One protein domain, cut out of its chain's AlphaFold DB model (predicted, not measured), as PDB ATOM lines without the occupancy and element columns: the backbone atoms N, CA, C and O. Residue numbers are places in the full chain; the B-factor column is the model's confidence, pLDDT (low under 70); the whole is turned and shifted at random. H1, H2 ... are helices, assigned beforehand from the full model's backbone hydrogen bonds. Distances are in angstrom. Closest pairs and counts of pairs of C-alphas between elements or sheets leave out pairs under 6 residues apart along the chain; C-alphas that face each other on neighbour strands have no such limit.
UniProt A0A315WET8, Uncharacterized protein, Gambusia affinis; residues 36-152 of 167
ATOM      1  N   LEU A  36     270.766 275.525 433.183       56.16
ATOM      2  CA  LEU A  36     272.160 275.062 433.146       56.16
ATOM      3  C   LEU A  36     272.722 274.980 431.707       56.16
ATOM      4  O   LEU A  36     272.293 274.125 430.925       56.16
ATOM      5  N   PRO A  37     273.721 275.809 431.346       60.03
ATOM      6  CA  PRO A  37     274.253 275.900 429.980       60.03
ATOM      7  C   PRO A  37     275.022 274.647 429.515       60.03
ATOM      8  O   PRO A  37     275.098 274.373 428.313       60.03
ATOM      9  N   SER A  38     275.567 273.856 430.445       65.81
ATOM     10  CA  SER A  38     276.353 272.650 430.143       65.81
ATOM     11  C   SER A  38     275.492 271.524 429.559       65.81
ATOM     12  O   SER A  38     275.807 270.977 428.502       65.81
ATOM     13  N   PHE A  39     274.345 271.236 430.177       65.25
ATOM     14  CA  PHE A  39     273.424 270.195 429.711       65.25
ATOM     15  C   PHE A  39     272.732 270.547 428.398       65.25
ATOM     16  O   PHE A  39     272.510 269.668 427.563       65.25
ATOM     17  N   GLN A  40     272.420 271.829 428.189       74.19
ATOM     18  CA  GLN A  40     271.860 272.285 426.918       74.19
ATOM     19  C   GLN A  40     272.841 272.067 425.765       74.19
ATOM     20  O   GLN A  40     272.436 271.590 424.709       74.19
ATOM     21  N   SER A  41     274.129 272.334 425.982       77.69
ATOM     22  CA  SER A  41     275.162 272.152 424.957       77.69
ATOM     23  C   SER A  41     275.283 270.688 424.519       77.69
ATOM     24  O   SER A  41     275.269 270.397 423.323       77.69
ATOM     25  N   VAL A  42     275.311 269.750 425.472       77.38
ATOM     26  CA  VAL A  42     275.347 268.304 425.178       77.38
ATOM     27  C   VAL A  42     274.080 267.857 424.439       77.38
ATOM     28  O   VAL A  42     274.170 267.148 423.437       77.38
ATOM     29  N   ALA A  43     272.898 268.309 424.873       79.12
ATOM     30  CA  ALA A  43     271.630 267.972 424.222       79.12
ATOM     31  C   ALA A  43     271.542 268.510 422.784       79.12
ATOM     32  O   ALA A  43     271.069 267.806 421.890       79.12
ATOM     33  N   VAL A  44     272.031 269.731 422.541       81.44
ATOM     34  CA  VAL A  44     272.092 270.327 421.200       81.44
ATOM     35  C   VAL A  44     273.058 269.554 420.310       81.44
ATOM     36  O   VAL A  44     272.695 269.244 419.181       81.44
ATOM     37  N   LEU A  45     274.243 269.175 420.799       82.25
ATOM     38  CA  LEU A  45     275.212 268.389 420.022       82.25
ATOM     39  C   LEU A  45     274.658 267.018 419.612       82.25
ATOM     40  O   LEU A  45     274.777 266.625 418.449       82.25
ATOM     41  N   VAL A  46     273.991 266.316 420.533       82.12
ATOM     42  CA  VAL A  46     273.300 265.053 420.224       82.12
ATOM     43  C   VAL A  46     272.163 265.295 419.228       82.12
ATOM     44  O   VAL A  46     272.041 264.566 418.243       82.12
ATOM     45  N   GLY A  47     271.379 266.360 419.414       83.00
ATOM     46  CA  GLY A  47     270.349 266.776 418.463       83.00
ATOM     47  C   GLY A  47     270.906 267.000 417.057       83.00
ATOM     48  O   GLY A  47     270.385 266.435 416.099       83.00
ATOM     49  N   VAL A  48     272.001 267.749 416.923       82.12
ATOM     50  CA  VAL A  48     272.668 268.016 415.638       82.12
ATOM     51  C   VAL A  48     273.120 266.716 414.973       82.12
ATOM     52  O   VAL A  48     272.883 266.542 413.779       82.12
ATOM     53  N   SER A  49     273.689 265.769 415.726       84.00
ATOM     54  CA  SER A  49     274.070 264.462 415.169       84.00
ATOM     55  C   SER A  49     272.869 263.672 414.628       84.00
ATOM     56  O   SER A  49     272.931 263.146 413.519       84.00
ATOM     57  N   LEU A  50     271.735 263.663 415.340       83.81
ATOM     58  CA  LEU A  50     270.503 263.017 414.871       83.81
ATOM     59  C   LEU A  50     269.969 263.691 413.603       83.81
ATOM     60  O   LEU A  50     269.625 263.010 412.638       83.81
ATOM     61  N   TRP A  51     269.936 265.023 413.579       84.69
ATOM     62  CA  TRP A  51     269.523 265.791 412.402       84.69
ATOM     63  C   TRP A  51     270.423 265.525 411.191       84.69
ATOM     64  O   TRP A  51     269.926 265.393 410.069       84.69
ATOM     65  N   ALA A  52     271.731 265.384 411.405       82.75
ATOM     66  CA  ALA A  52     272.667 265.002 410.360       82.75
ATOM     67  C   ALA A  52     272.353 263.595 409.815       82.75
ATOM     68  O   ALA A  52     272.234 263.423 408.604       82.75
ATOM     69  N   VAL A  53     272.090 262.599 410.668       83.56
ATOM     70  CA  VAL A  53     271.674 261.260 410.197       83.56
ATOM     71  C   VAL A  53     270.425 261.339 409.327       83.56
ATOM     72  O   VAL A  53     270.434 260.830 408.206       83.56
ATOM     73  N   TRP A  54     269.380 262.024 409.792       84.69
ATOM     74  CA  TRP A  54     268.142 262.203 409.029       84.69
ATOM     75  C   TRP A  54     268.384 262.867 407.673       84.69
ATOM     76  O   TRP A  54     267.840 262.424 406.659       84.69
ATOM     77  N   THR A  55     269.250 263.877 407.638       82.62
ATOM     78  CA  THR A  55     269.648 264.548 406.396       82.62
ATOM     79  C   THR A  55     270.383 263.586 405.461       82.62
ATOM     80  O   THR A  55     270.065 263.536 404.277       82.62
ATOM     81  N   SER A  56     271.297 262.755 405.975       82.19
ATOM     82  CA  SER A  56     272.015 261.760 405.164       82.19
ATOM     83  C   SER A  56     271.073 260.718 404.554       82.19
ATOM     84  O   SER A  56     271.185 260.410 403.369       82.19
ATOM     85  N   VAL A  57     270.086 260.238 405.318       84.94
ATOM     86  CA  VAL A  57     269.066 259.296 404.833       84.94
ATOM     87  C   VAL A  57     268.222 259.946 403.740       84.94
ATOM     88  O   VAL A  57     268.002 259.340 402.693       84.94
ATOM     89  N   LEU A  58     267.807 261.202 403.932       83.38
ATOM     90  CA  LEU A  58     267.065 261.955 402.921       83.38
ATOM     91  C   LEU A  58     267.882 262.135 401.633       83.38
ATOM     92  O   LEU A  58     267.359 261.908 400.544       83.38
ATOM     93  N   CYS A  59     269.170 262.473 401.738       75.50
ATOM     94  CA  CYS A  59     270.075 262.576 400.593       75.50
ATOM     95  C   CYS A  59     270.222 261.239 399.846       75.50
ATOM     96  O   CYS A  59     270.210 261.228 398.615       75.50
ATOM     97  N   LEU A  60     270.284 260.109 400.565       76.12
ATOM     98  CA  LEU A  60     270.283 258.771 399.961       76.12
ATOM     99  C   LEU A  60     268.948 258.448 399.258       76.12
ATOM    100  O   LEU A  60     268.936 257.817 398.204       76.12
ATOM    101  N   CYS A  61     267.808 258.909 399.779       74.44
ATOM    102  CA  CYS A  61     266.509 258.746 399.114       74.44
ATOM    103  C   CYS A  61     266.358 259.628 397.858       74.44
ATOM    104  O   CYS A  61     265.624 259.274 396.934       74.44
ATOM    105  N   LEU A  62     267.069 260.759 397.797       65.81
ATOM    106  CA  LEU A  62     267.072 261.695 396.667       65.81
ATOM    107  C   LEU A  62     268.024 261.293 395.523       65.81
ATOM    108  O   LEU A  62     268.156 262.044 394.555       65.81
ATOM    109  N   PHE A  63     268.590 260.077 395.556       64.25
ATOM    110  CA  PHE A  63     269.434 259.472 394.503       64.25
ATOM    111  C   PHE A  63     268.865 259.535 393.078       64.25
ATOM    112  O   PHE A  63     269.571 259.280 392.107       64.25
ATOM    113  N   ARG A  64     267.582 259.866 392.936       59.66
ATOM    114  CA  ARG A  64     266.882 259.966 391.659       59.66
ATOM    115  C   ARG A  64     267.195 261.240 390.861       59.66
ATOM    116  O   ARG A  64     266.833 261.282 389.691       59.66
ATOM    117  N   PHE A  65     267.836 262.252 391.461       56.09
ATOM    118  CA  PHE A  65     268.045 263.571 390.832       56.09
ATOM    119  C   PHE A  65     269.505 264.066 390.768       56.09
ATOM    120  O   PHE A  65     269.762 265.055 390.086       56.09
ATOM    121  N   CYS A  66     270.475 263.404 391.414       60.09
ATOM    122  CA  CYS A  66     271.877 263.857 391.471       60.09
ATOM    123  C   CYS A  66     272.882 262.737 391.147       60.09
ATOM    124  O   CYS A  66     272.575 261.557 391.302       60.09
ATOM    125  N   SER A  67     274.103 263.115 390.738       66.44
ATOM    126  CA  SER A  67     275.241 262.193 390.595       66.44
ATOM    127  C   SER A  67     275.502 261.459 391.914       66.44
ATOM    128  O   SER A  67     275.746 262.085 392.949       66.44
ATOM    129  N   ALA A  68     275.477 260.124 391.865       71.62
ATOM    130  CA  ALA A  68     275.723 259.247 393.009       71.62
ATOM    131  C   ALA A  68     277.036 259.572 393.746       71.62
ATOM    132  O   ALA A  68     277.099 259.481 394.970       71.62
ATOM    133  N   ALA A  69     278.073 259.978 393.009       71.81
ATOM    134  CA  ALA A  69     279.400 260.236 393.559       71.81
ATOM    135  C   ALA A  69     279.424 261.455 394.493       71.81
ATOM    136  O   ALA A  69     279.919 261.384 395.619       71.81
ATOM    137  N   THR A  70     278.800 262.557 394.066       75.44
ATOM    138  CA  THR A  70     278.719 263.792 394.854       75.44
ATOM    139  C   THR A  70     277.915 263.576 396.136       75.44
ATOM    140  O   THR A  70     278.316 264.048 397.201       75.44
ATOM    141  N   VAL A  71     276.818 262.813 396.062       81.44
ATOM    142  CA  VAL A  71     275.974 262.505 397.228       81.44
ATOM    143  C   VAL A  71     276.749 261.690 398.263       81.44
ATOM    144  O   VAL A  71     276.743 262.053 399.437       81.44
ATOM    145  N   TYR A  72     277.473 260.643 397.850       82.56
ATOM    146  CA  TYR A  72     278.282 259.850 398.783       82.56
ATOM    147  C   TYR A  72     279.386 260.670 399.447       82.56
ATOM    148  O   TYR A  72     279.607 260.535 400.650       82.56
ATOM    149  N   LYS A  73     280.028 261.572 398.700       81.75
ATOM    150  CA  LYS A  73     281.058 262.464 399.237       81.75
ATOM    151  C   LYS A  73     280.478 263.419 400.285       81.75
ATOM    152  O   LYS A  73     281.037 263.517 401.373       81.75
ATOM    153  N   ILE A  74     279.335 264.059 400.014       84.38
ATOM    154  CA  ILE A  74     278.645 264.932 400.984       84.38
ATOM    155  C   ILE A  74     278.217 264.138 402.225       84.38
ATOM    156  O   ILE A  74     278.482 264.574 403.345       84.38
ATOM    157  N   CYS A  75     277.617 262.957 402.046       86.44
ATOM    158  CA  CYS A  75     277.226 262.087 403.155       86.44
ATOM    159  C   CYS A  75     278.422 261.686 404.029       86.44
ATOM    160  O   CYS A  75     278.285 261.679 405.249       86.44
ATOM    161  N   ALA A  76     279.593 261.423 403.439       87.31
ATOM    162  CA  ALA A  76     280.805 261.096 404.190       87.31
ATOM    163  C   ALA A  76     281.228 262.247 405.121       87.31
ATOM    164  O   ALA A  76     281.458 262.031 406.311       87.31
ATOM    165  N   TRP A  77     281.276 263.483 404.610       84.69
ATOM    166  CA  TRP A  77     281.593 264.670 405.418       84.69
ATOM    167  C   TRP A  77     280.545 264.927 406.506       84.69
ATOM    168  O   TRP A  77     280.879 265.298 407.635       84.69
ATOM    169  N   LEU A  78     279.276 264.688 406.190       86.62
ATOM    170  CA  LEU A  78     278.168 264.855 407.124       86.62
ATOM    171  C   LEU A  78     278.196 263.807 408.254       86.62
ATOM    172  O   LEU A  78     277.946 264.132 409.411       86.62
ATOM    173  N   GLN A  79     278.565 262.561 407.949       90.06
ATOM    174  CA  GLN A  79     278.735 261.490 408.940       90.06
ATOM    175  C   GLN A  79     279.965 261.720 409.823       90.06
ATOM    176  O   GLN A  79     279.901 261.498 411.031       90.06
ATOM    177  N   LEU A  80     281.060 262.231 409.250       89.31
ATOM    178  CA  LEU A  80     282.263 262.594 410.001       89.31
ATOM    179  C   LEU A  80     281.959 263.726 410.997       89.31
ATOM    180  O   LEU A  80     282.278 263.615 412.180       89.31
ATOM    181  N   THR A  81     281.284 264.786 410.546       88.69
ATOM    182  CA  THR A  81     280.879 265.900 411.422       88.69
ATOM    183  C   THR A  81     279.902 265.453 412.511       88.69
ATOM    184  O   THR A  81     280.100 265.807 413.672       88.69
ATOM    185  N   ALA A  82     278.918 264.604 412.193       88.88
ATOM    186  CA  ALA A  82     278.001 264.030 413.183       88.88
ATOM    187  C   ALA A  82     278.728 263.192 414.250       88.88
ATOM    188  O   ALA A  82     278.483 263.373 415.446       88.88
ATOM    189  N   GLY A  83     279.656 262.323 413.835       90.19
ATOM    190  CA  GLY A  83     280.473 261.516 414.743       90.19
ATOM    191  C   GLY A  83     281.378 262.364 415.637       90.19
ATOM    192  O   GLY A  83     281.485 262.095 416.833       90.19
ATOM    193  N   PHE A  84     281.970 263.432 415.095       90.44
ATOM    194  CA  PHE A  84     282.773 264.378 415.870       90.44
ATOM    195  C   PHE A  84     281.934 265.137 416.907       90.44
ATOM    196  O   PHE A  84     282.332 265.230 418.067       90.44
ATOM    197  N   CYS A  85     280.744 265.619 416.536       87.62
ATOM    198  CA  CYS A  85     279.818 266.251 417.479       87.62
ATOM    199  C   CYS A  85     279.396 265.295 418.602       87.62
ATOM    200  O   CYS A  85     279.352 265.705 419.762       87.62
ATOM    201  N   LEU A  86     279.131 264.023 418.283       86.56
ATOM    202  CA  LEU A  86     278.792 263.015 419.290       86.56
ATOM    203  C   LEU A  86     279.986 262.697 420.206       86.56
ATOM    204  O   LEU A  86     279.811 262.559 421.414       86.56
ATOM    205  N   ALA A  87     281.209 262.656 419.668       90.31
ATOM    206  CA  ALA A  87     282.426 262.499 420.465       90.31
ATOM    207  C   ALA A  87     282.643 263.675 421.426       90.31
ATOM    208  O   ALA A  87     282.921 263.458 422.605       90.31
ATOM    209  N   LEU A  88     282.441 264.912 420.961       88.50
ATOM    210  CA  LEU A  88     282.476 266.093 421.824       88.50
ATOM    211  C   LEU A  88     281.395 266.038 422.906       88.50
ATOM    212  O   LEU A  88     281.686 266.335 424.058       88.50
ATOM    213  N   ALA A  89     280.177 265.599 422.577       85.06
ATOM    214  CA  ALA A  89     279.119 265.409 423.568       85.06
ATOM    215  C   ALA A  89     279.530 264.402 424.661       85.06
ATOM    216  O   ALA A  89     279.306 264.660 425.843       85.06
ATOM    217  N   CYS A  90     280.196 263.301 424.292       85.00
ATOM    218  CA  CYS A  90     280.726 262.312 425.237       85.00
ATOM    219  C   CYS A  90     281.858 262.842 426.128       85.00
ATOM    220  O   CYS A  90     282.018 262.332 427.234       85.00
ATOM    221  N   LEU A  91     282.639 263.825 425.662       85.00
ATOM    222  CA  LEU A  91     283.713 264.466 426.434       85.00
ATOM    223  C   LEU A  91     283.199 265.599 427.329       85.00
ATOM    224  O   LEU A  91     283.665 265.754 428.451       85.00
ATOM    225  N   LEU A  92     282.210 266.359 426.861       82.56
ATOM    226  CA  LEU A  92     281.574 267.426 427.638       82.56
ATOM    227  C   LEU A  92     280.688 266.874 428.759       82.56
ATOM    228  O   LEU A  92     280.460 267.546 429.760       82.56
ATOM    229  N   PHE A  93     280.193 265.643 428.612       73.38
ATOM    230  CA  PHE A  93     279.388 264.987 429.635       73.38
ATOM    231  C   PHE A  93     280.126 264.812 430.983       73.38
ATOM    232  O   PHE A  93     279.593 265.285 431.985       73.38
ATOM    233  N   PRO A  94     281.332 264.212 431.065       71.81
ATOM    234  CA  PRO A  94     282.090 264.140 432.318       71.81
ATOM    235  C   PRO A  94     282.618 265.504 432.784       71.81
ATOM    236  O   PRO A  94     282.637 265.757 433.984       71.81
ATOM    237  N   ASP A  95     282.983 266.406 431.864       74.06
ATOM    238  CA  ASP A  95     283.415 267.775 432.198       74.06
ATOM    239  C   ASP A  95     282.303 268.560 432.920       74.06
ATOM    240  O   ASP A  95     282.526 269.254 433.911       74.06
ATOM    241  N   SER A  96     281.048 268.342 432.514       67.19
ATOM    242  CA  SER A  96     279.889 268.979 433.142       67.19
ATOM    243  C   SER A  96     279.625 268.555 434.598       67.19
ATOM    244  O   SER A  96     278.885 269.248 435.305       67.19
ATOM    245  N   TRP A  97     280.241 267.468 435.084       62.88
ATOM    246  CA  TRP A  97     280.081 266.983 436.464       62.88
ATOM    247  C   TRP A  97     280.794 267.825 437.522       62.88
ATOM    248  O   TRP A  97     280.466 267.701 438.701       62.88
ATOM    249  N   GLU A  98     281.732 268.694 437.142       65.25
ATOM    250  CA  GLU A  98     282.401 269.591 438.097       65.25
ATOM    251  C   GLU A  98     281.521 270.772 438.546       65.25
ATOM    252  O   GLU A  98     281.906 271.544 439.426       65.25
ATOM    253  N   SER A  99     280.313 270.893 437.990       60.94
ATOM    254  CA  SER A  99     279.341 271.916 438.372       60.94
ATOM    255  C   SER A  99     278.744 271.669 439.775       60.94
ATOM    256  O   SER A  99     278.468 270.524 440.157       60.94
ATOM    257  N   PRO A 100     278.529 272.729 440.582       60.56
ATOM    258  CA  PRO A 100     277.998 272.606 441.942       60.56
ATOM    259  C   PRO A 100     276.596 271.986 441.976       60.56
ATOM    260  O   PRO A 100     276.235 271.343 442.960       60.56
ATOM    261  N   GLU A 101     275.818 272.097 440.900       61.25
ATOM    262  CA  GLU A 101     274.504 271.467 440.792       61.25
ATOM    263  C   GLU A 101     274.581 269.933 440.714       61.25
ATOM    264  O   GLU A 101     273.703 269.248 441.241       61.25
ATOM    265  N   MET A 102     275.650 269.369 440.135       58.34
ATOM    266  CA  MET A 102     275.855 267.916 440.087       58.34
ATOM    267  C   MET A 102     276.192 267.339 441.466       58.34
ATOM    268  O   MET A 102     275.760 266.232 441.797       58.34
ATOM    269  N   ARG A 103     276.920 268.102 442.293       63.81
ATOM    270  CA  ARG A 103     277.248 267.741 443.684       63.81
ATOM    271  C   ARG A 103     276.004 267.657 444.565       63.81
ATOM    272  O   ARG A 103     275.918 266.775 445.410       63.81
ATOM    273  N   VAL A 104     274.995 268.495 444.314       59.31
ATOM    274  CA  VAL A 104     273.698 268.428 445.017       59.31
ATOM    275  C   VAL A 104     272.912 267.160 444.649       59.31
ATOM    276  O   VAL A 104     272.184 266.628 445.484       59.31
ATOM    277  N   LEU A 105     273.063 266.656 443.420       59.22
ATOM    278  CA  LEU A 105     272.332 265.486 442.909       59.22
ATOM    279  C   LEU A 105     273.021 264.148 443.214       59.22
ATOM    280  O   LEU A 105     272.346 263.173 443.535       59.22
ATOM    281  N   CYS A 106     274.349 264.092 443.103       60.47
ATOM    282  CA  CYS A 106     275.142 262.863 443.229       60.47
ATOM    283  C   CYS A 106     276.046 262.830 444.481       60.47
ATOM    284  O   CYS A 106     276.744 261.836 444.705       60.47
ATOM    285  N   GLY A 107     276.003 263.880 445.311       60.50
ATOM    286  CA  GLY A 107     276.771 264.045 446.548       60.50
ATOM    287  C   GLY A 107     278.085 264.815 446.363       60.50
ATOM    288  O   GLY A 107     278.653 264.857 445.274       60.50
ATOM    289  N   ASP A 108     278.620 265.380 447.450       58.44
ATOM    290  CA  ASP A 108     279.853 266.196 447.455       58.44
ATOM    291  C   ASP A 108     281.132 265.434 447.050       58.44
ATOM    292  O   ASP A 108     282.189 266.034 446.869       58.44
ATOM    293  N   SER A 109     281.058 264.106 446.895       54.84
ATOM    294  CA  SER A 109     282.179 263.238 446.502       54.84
ATOM    295  C   SER A 109     282.266 262.948 444.993       54.84
ATOM    296  O   SER A 109     283.003 262.042 444.600       54.84
ATOM    297  N   VAL A 110     281.533 263.669 444.134       54.44
ATOM    298  CA  VAL A 110     281.668 263.520 442.671       54.44
ATOM    299  C   VAL A 110     282.899 264.245 442.124       54.44
ATOM    300  O   VAL A 110     283.134 265.419 442.411       54.44
ATOM    301  N   GLY A 111     283.679 263.534 441.309       55.72
ATOM    302  CA  GLY A 111     284.814 264.073 440.554       55.72
ATOM    303  C   GLY A 111     284.763 263.650 439.085       55.72
ATOM    304  O   GLY A 111     284.035 262.720 438.742       55.72
ATOM    305  N   SER A 112     285.576 264.296 438.241       51.12
ATOM    306  CA  SER A 112     285.599 264.186 436.764       51.12
ATOM    307  C   SER A 112     285.624 262.743 436.200       51.12
ATOM    308  O   SER A 112     285.200 262.505 435.075       51.12
ATOM    309  N   PHE A 113     286.022 261.741 436.999       51.62
ATOM    310  CA  PHE A 113     285.991 260.312 436.636       51.62
ATOM    311  C   PHE A 113     285.567 259.364 437.775       51.62
ATOM    312  O   PHE A 113     285.693 258.147 437.649       51.62
ATOM    313  N   SER A 114     285.058 259.900 438.888       48.00
ATOM    314  CA  SER A 114     284.574 259.110 440.027       48.00
ATOM    315  C   SER A 114     283.131 259.508 440.305       48.00
ATOM    316  O   SER A 114     282.882 260.462 441.055       48.00
ATOM    317  N   PRO A 115     282.161 258.841 439.660       53.50
ATOM    318  CA  PRO A 115     280.763 259.145 439.871       53.50
ATOM    319  C   PRO A 115     280.360 258.497 441.204       53.50
ATOM    320  O   PRO A 115     279.953 257.349 441.232       53.50
ATOM    321  N   GLY A 116     280.574 259.203 442.321       57.34
ATOM    322  CA  GLY A 116     280.466 258.681 443.695       57.34
ATOM    323  C   GLY A 116     279.326 257.675 443.922       57.34
ATOM    324  O   GLY A 116     279.569 256.475 443.937       57.34
ATOM    325  N   ASN A 117     278.088 258.160 444.081       49.19
ATOM    326  CA  ASN A 117     276.884 257.322 444.254       49.19
ATOM    327  C   ASN A 117     276.014 257.208 442.983       49.19
ATOM    328  O   ASN A 117     274.951 256.590 443.011       49.19
ATOM    329  N   CYS A 118     276.435 257.806 441.868       58.56
ATOM    330  CA  CYS A 118     275.695 257.803 440.605       58.56
ATOM    331  C   CYS A 118     276.352 256.836 439.611       58.56
ATOM    332  O   CYS A 118     277.560 256.856 439.442       58.56
ATOM    333  N   SER A 119     275.581 255.996 438.914       55.50
ATOM    334  CA  SER A 119     276.128 255.095 437.887       55.50
ATOM    335  C   SER A 119     275.745 255.558 436.484       55.50
ATOM    336  O   SER A 119     274.580 255.856 436.201       55.50
ATOM    337  N   VAL A 120     276.733 255.609 435.589       61.66
ATOM    338  CA  VAL A 120     276.513 255.862 434.163       61.66
ATOM    339  C   VAL A 120     275.941 254.601 433.523       61.66
ATOM    340  O   VAL A 120     276.548 253.535 433.564       61.66
ATOM    341  N   HIS A 121     274.762 254.730 432.922       66.44
ATOM    342  CA  HIS A 121     274.035 253.612 432.327       66.44
ATOM    343  C   HIS A 121     274.355 253.416 430.833       66.44
ATOM    344  O   HIS A 121     275.150 254.144 430.237       66.44
ATOM    345  N   TRP A 122     273.676 252.441 430.213       70.50
ATOM    346  CA  TRP A 122     273.771 252.048 428.800       70.50
ATOM    347  C   TRP A 122     273.807 253.200 427.791       70.50
ATOM    348  O   TRP A 122     274.398 253.037 426.732       70.50
ATOM    349  N   ALA A 123     273.220 254.360 428.099       71.50
ATOM    350  CA  ALA A 123     273.231 255.525 427.216       71.50
ATOM    351  C   ALA A 123     274.651 255.967 426.815       71.50
ATOM    352  O   ALA A 123     274.880 256.288 425.653       71.50
ATOM    353  N   TYR A 124     275.621 255.915 427.735       73.31
ATOM    354  CA  TYR A 124     277.013 256.257 427.420       73.31
ATOM    355  C   TYR A 124     277.672 255.203 426.521       73.31
ATOM    356  O   TYR A 124     278.380 255.537 425.576       73.31
ATOM    357  N   ILE A 125     277.367 253.923 426.758       81.75
ATOM    358  CA  ILE A 125     277.830 252.818 425.908       81.75
ATOM    359  C   ILE A 125     277.244 252.964 424.497       81.75
ATOM    360  O   ILE A 125     277.971 252.840 423.517       81.75
ATOM    361  N   LEU A 126     275.954 253.290 424.382       82.38
ATOM    362  CA  LEU A 126     275.291 253.549 423.102       82.38
ATOM    363  C   LEU A 126     275.890 254.758 422.376       82.38
ATOM    364  O   LEU A 126     276.024 254.718 421.157       82.38
ATOM    365  N   ALA A 127     276.299 255.800 423.102       83.62
ATOM    366  CA  ALA A 127     276.974 256.948 422.505       83.62
ATOM    367  C   ALA A 127     278.359 256.570 421.943       83.62
ATOM    368  O   ALA A 127     278.682 256.944 420.818       83.62
ATOM    369  N   LEU A 128     279.144 255.760 422.665       86.88
ATOM    370  CA  LEU A 128     280.422 255.229 422.165       86.88
ATOM    371  C   LEU A 128     280.238 254.319 420.942       86.88
ATOM    372  O   LEU A 128     280.968 254.454 419.960       86.88
ATOM    373  N   LEU A 129     279.243 253.427 420.974       90.31
ATOM    374  CA  LEU A 129     278.891 252.590 419.823       90.31
ATOM    375  C   LEU A 129     278.447 253.438 418.624       90.31
ATOM    376  O   LEU A 129     278.831 253.136 417.498       90.31
ATOM    377  N   GLY A 130     277.711 254.525 418.859       89.19
ATOM    378  CA  GLY A 130     277.319 255.474 417.819       89.19
ATOM    379  C   GLY A 130     278.518 256.142 417.144       89.19
ATOM    380  O   GLY A 130     278.555 256.229 415.923       89.19
ATOM    381  N   ILE A 131     279.537 256.562 417.902       91.56
ATOM    382  CA  ILE A 131     280.769 257.144 417.334       91.56
ATOM    383  C   ILE A 131     281.478 256.140 416.412       91.56
ATOM    384  O   ILE A 131     281.931 256.513 415.329       91.56
ATOM    385  N   LEU A 132     281.553 254.868 416.822       93.44
ATOM    386  CA  LEU A 132     282.130 253.807 415.993       93.44
ATOM    387  C   LEU A 132     281.323 253.585 414.709       93.44
ATOM    388  O   LEU A 132     281.913 253.460 413.637       93.44
ATOM    389  N   ASP A 133     279.993 253.590 414.799       91.94
ATOM    390  CA  ASP A 133     279.106 253.463 413.640       91.94
ATOM    391  C   ASP A 133     279.302 254.621 412.645       91.94
ATOM    392  O   ASP A 133     279.547 254.381 411.461       91.94
ATOM    393  N   TYR A 134     279.349 255.871 413.125       91.75
ATOM    394  CA  TYR A 134     279.645 257.037 412.281       91.75
ATOM    395  C   TYR A 134     280.999 256.933 411.573       91.75
ATOM    396  O   TYR A 134     281.103 257.285 410.396       91.75
ATOM    397  N   ALA A 135     282.034 256.436 412.256       91.81
ATOM    398  CA  ALA A 135     283.355 256.248 411.657       91.81
ATOM    399  C   ALA A 135     283.336 255.190 410.538       91.81
ATOM    400  O   ALA A 135     283.949 255.386 409.482       91.81
ATOM    401  N   ILE A 136     282.604 254.090 410.739       93.62
ATOM    402  CA  ILE A 136     282.427 253.037 409.730       93.62
ATOM    403  C   ILE A 136     281.658 253.586 408.527       93.62
ATOM    404  O   ILE A 136     282.117 253.433 407.395       93.62
ATOM    405  N   LEU A 137     280.532 254.265 408.758       90.56
ATOM    406  CA  LEU A 137     279.710 254.854 407.700       90.56
ATOM    407  C   LEU A 137     280.496 255.875 406.871       90.56
ATOM    408  O   LEU A 137     280.497 255.775 405.643       90.56
ATOM    409  N   ALA A 138     281.242 256.776 407.518       90.94
ATOM    410  CA  ALA A 138     282.075 257.757 406.823       90.94
ATOM    411  C   ALA A 138     283.158 257.081 405.964       90.94
ATOM    412  O   ALA A 138     283.372 257.468 404.814       90.94
ATOM    413  N   THR A 139     283.804 256.033 406.489       91.56
ATOM    414  CA  THR A 139     284.818 255.261 405.751       91.56
ATOM    415  C   THR A 139     284.207 254.572 404.530       91.56
ATOM    416  O   THR A 139     284.744 254.679 403.425       91.56
ATOM    417  N   LEU A 140     283.063 253.900 404.699       90.94
ATOM    418  CA  LEU A 140     282.344 253.249 403.604       90.94
ATOM    419  C   LEU A 140     281.904 254.263 402.542       90.94
ATOM    420  O   LEU A 140     282.111 254.023 401.354       90.94
ATOM    421  N   ALA A 141     281.362 255.410 402.950       88.44
ATOM    422  CA  ALA A 141     280.922 256.463 402.041       88.44
ATOM    423  C   ALA A 141     282.086 257.051 401.227       88.44
ATOM    424  O   ALA A 141     281.945 257.251 400.022       88.44
ATOM    425  N   PHE A 142     283.257 257.253 401.840       87.12
ATOM    426  CA  PHE A 142     284.447 257.743 401.139       87.12
ATOM    427  C   PHE A 142     284.986 256.720 400.130       87.12
ATOM    428  O   PHE A 142     285.339 257.068 399.003       87.12
ATOM    429  N   VAL A 143     285.010 255.435 400.506       91.56
ATOM    430  CA  VAL A 143     285.405 254.347 399.599       91.56
ATOM    431  C   VAL A 143     284.441 254.251 398.420       91.56
ATOM    432  O   VAL A 143     284.894 254.147 397.281       91.56
ATOM    433  N   LEU A 144     283.130 254.312 398.666       87.00
ATOM    434  CA  LEU A 144     282.117 254.281 397.610       87.00
ATOM    435  C   LEU A 144     282.227 255.497 396.689       87.00
ATOM    436  O   LEU A 144     282.251 255.315 395.477       87.00
ATOM    437  N   ALA A 145     282.390 256.705 397.236       84.81
ATOM    438  CA  ALA A 145     282.595 257.922 396.449       84.81
ATOM    439  C   ALA A 145     283.803 257.791 395.508       84.81
ATOM    440  O   ALA A 145     283.658 257.987 394.306       84.81
ATOM    441  N   ASN A 146     284.953 257.338 396.018       85.00
ATOM    442  CA  ASN A 146     286.163 257.146 395.210       85.00
ATOM    443  C   ASN A 146     285.978 256.105 394.095       85.00
ATOM    444  O   ASN A 146     286.523 256.251 393.002       85.00
ATOM    445  N   ARG A 147     285.229 255.025 394.364       87.81
ATOM    446  CA  ARG A 147     284.913 254.012 393.345       87.81
ATOM    447  C   ARG A 147     283.977 254.573 392.276       87.81
ATOM    448  O   ARG A 147     284.160 254.254 391.106       87.81
ATOM    449  N   GLN A 148     283.011 255.398 392.669       81.56
ATOM    450  CA  GLN A 148     282.075 256.062 391.765       81.56
ATOM    451  C   GLN A 148     282.774 257.118 390.890       81.56
ATOM    452  O   GLN A 148     282.525 257.157 389.688       81.56
ATOM    453  N   ASP A 149     283.677 257.916 391.467       80.44
ATOM    454  CA  ASP A 149     284.471 258.930 390.757       80.44
ATOM    455  C   ASP A 149     285.376 258.294 389.690       80.44
ATOM    456  O   ASP A 149     285.518 258.827 388.596       80.44
ATOM    457  N   ALA A 150     285.936 257.108 389.958       81.06
ATOM    458  CA  ALA A 150     286.740 256.370 388.978       81.06
ATOM    459  C   ALA A 150     285.924 255.800 387.798       81.06
ATOM    460  O   ALA A 150     286.502 255.442 386.771       81.06
ATOM    461  N   LEU A 151     284.602 255.667 387.950       75.06
ATOM    462  CA  LEU A 151     283.694 255.102 386.945       75.06
ATOM    463  C   LEU A 151     282.980 256.173 386.108       75.06
ATOM    464  O   LEU A 151     282.456 255.848 385.040       75.06
ATOM    465  N   LEU A 152     282.924 257.423 386.574       65.88
ATOM    466  CA  LEU A 152     282.237 258.514 385.884       65.88
ATOM    467  C   LEU A 152     283.203 259.267 384.947       65.88
ATOM    468  O   LEU A 152     284.296 259.639 385.369       65.88
TER     469      LEU A 152
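AT A GLANCE: This is residues 36 to 152 of the 167 residues of an uncharacterized protein of Gambusia affinis (UniProt A0A315WET8). Three long helices make a rod, H2 packing on H1 and H4. H3 and residues 107 to 118 make a head where H2 ends. The 117 printed residues include four named helices, H1 to H4: all helix, loose, radius of gyration of the C-alphas 18.5 A, spans 62 by 21 by 17 A.

HOW THE PARTS SIT: H2, residues 68 to 98, touches H1, residues 37 to 61, opposite ways at a shallow tilt of 17 degrees, a hairpin with closest C-alphas 49 and 82, 4.4 A. H4, residues 122 to 149, touches H2, opposite ways at a shallow tilt of 22 degrees, closest C-alphas 76 and 138, 4.4 A. H3, residues 100 to 106, is close to H2 but not clearly touching. Every O i to N i+4 pair in H1, H3 and H4 is within hydrogen-bond range; in H2, 23 of 27.

IN THESE COORDINATES: H2 measures 46.7 A. C-alpha 37 is at (274.253, 275.900, 429.980), C-alpha 149 at (284.471, 258.930, 390.757).

THE WHOLE: The printed part has no cut; the H3 to H4 link is long. The model's confidence is low, with pLDDT under 70, in 37 printed residues, among them residues 96 to 121.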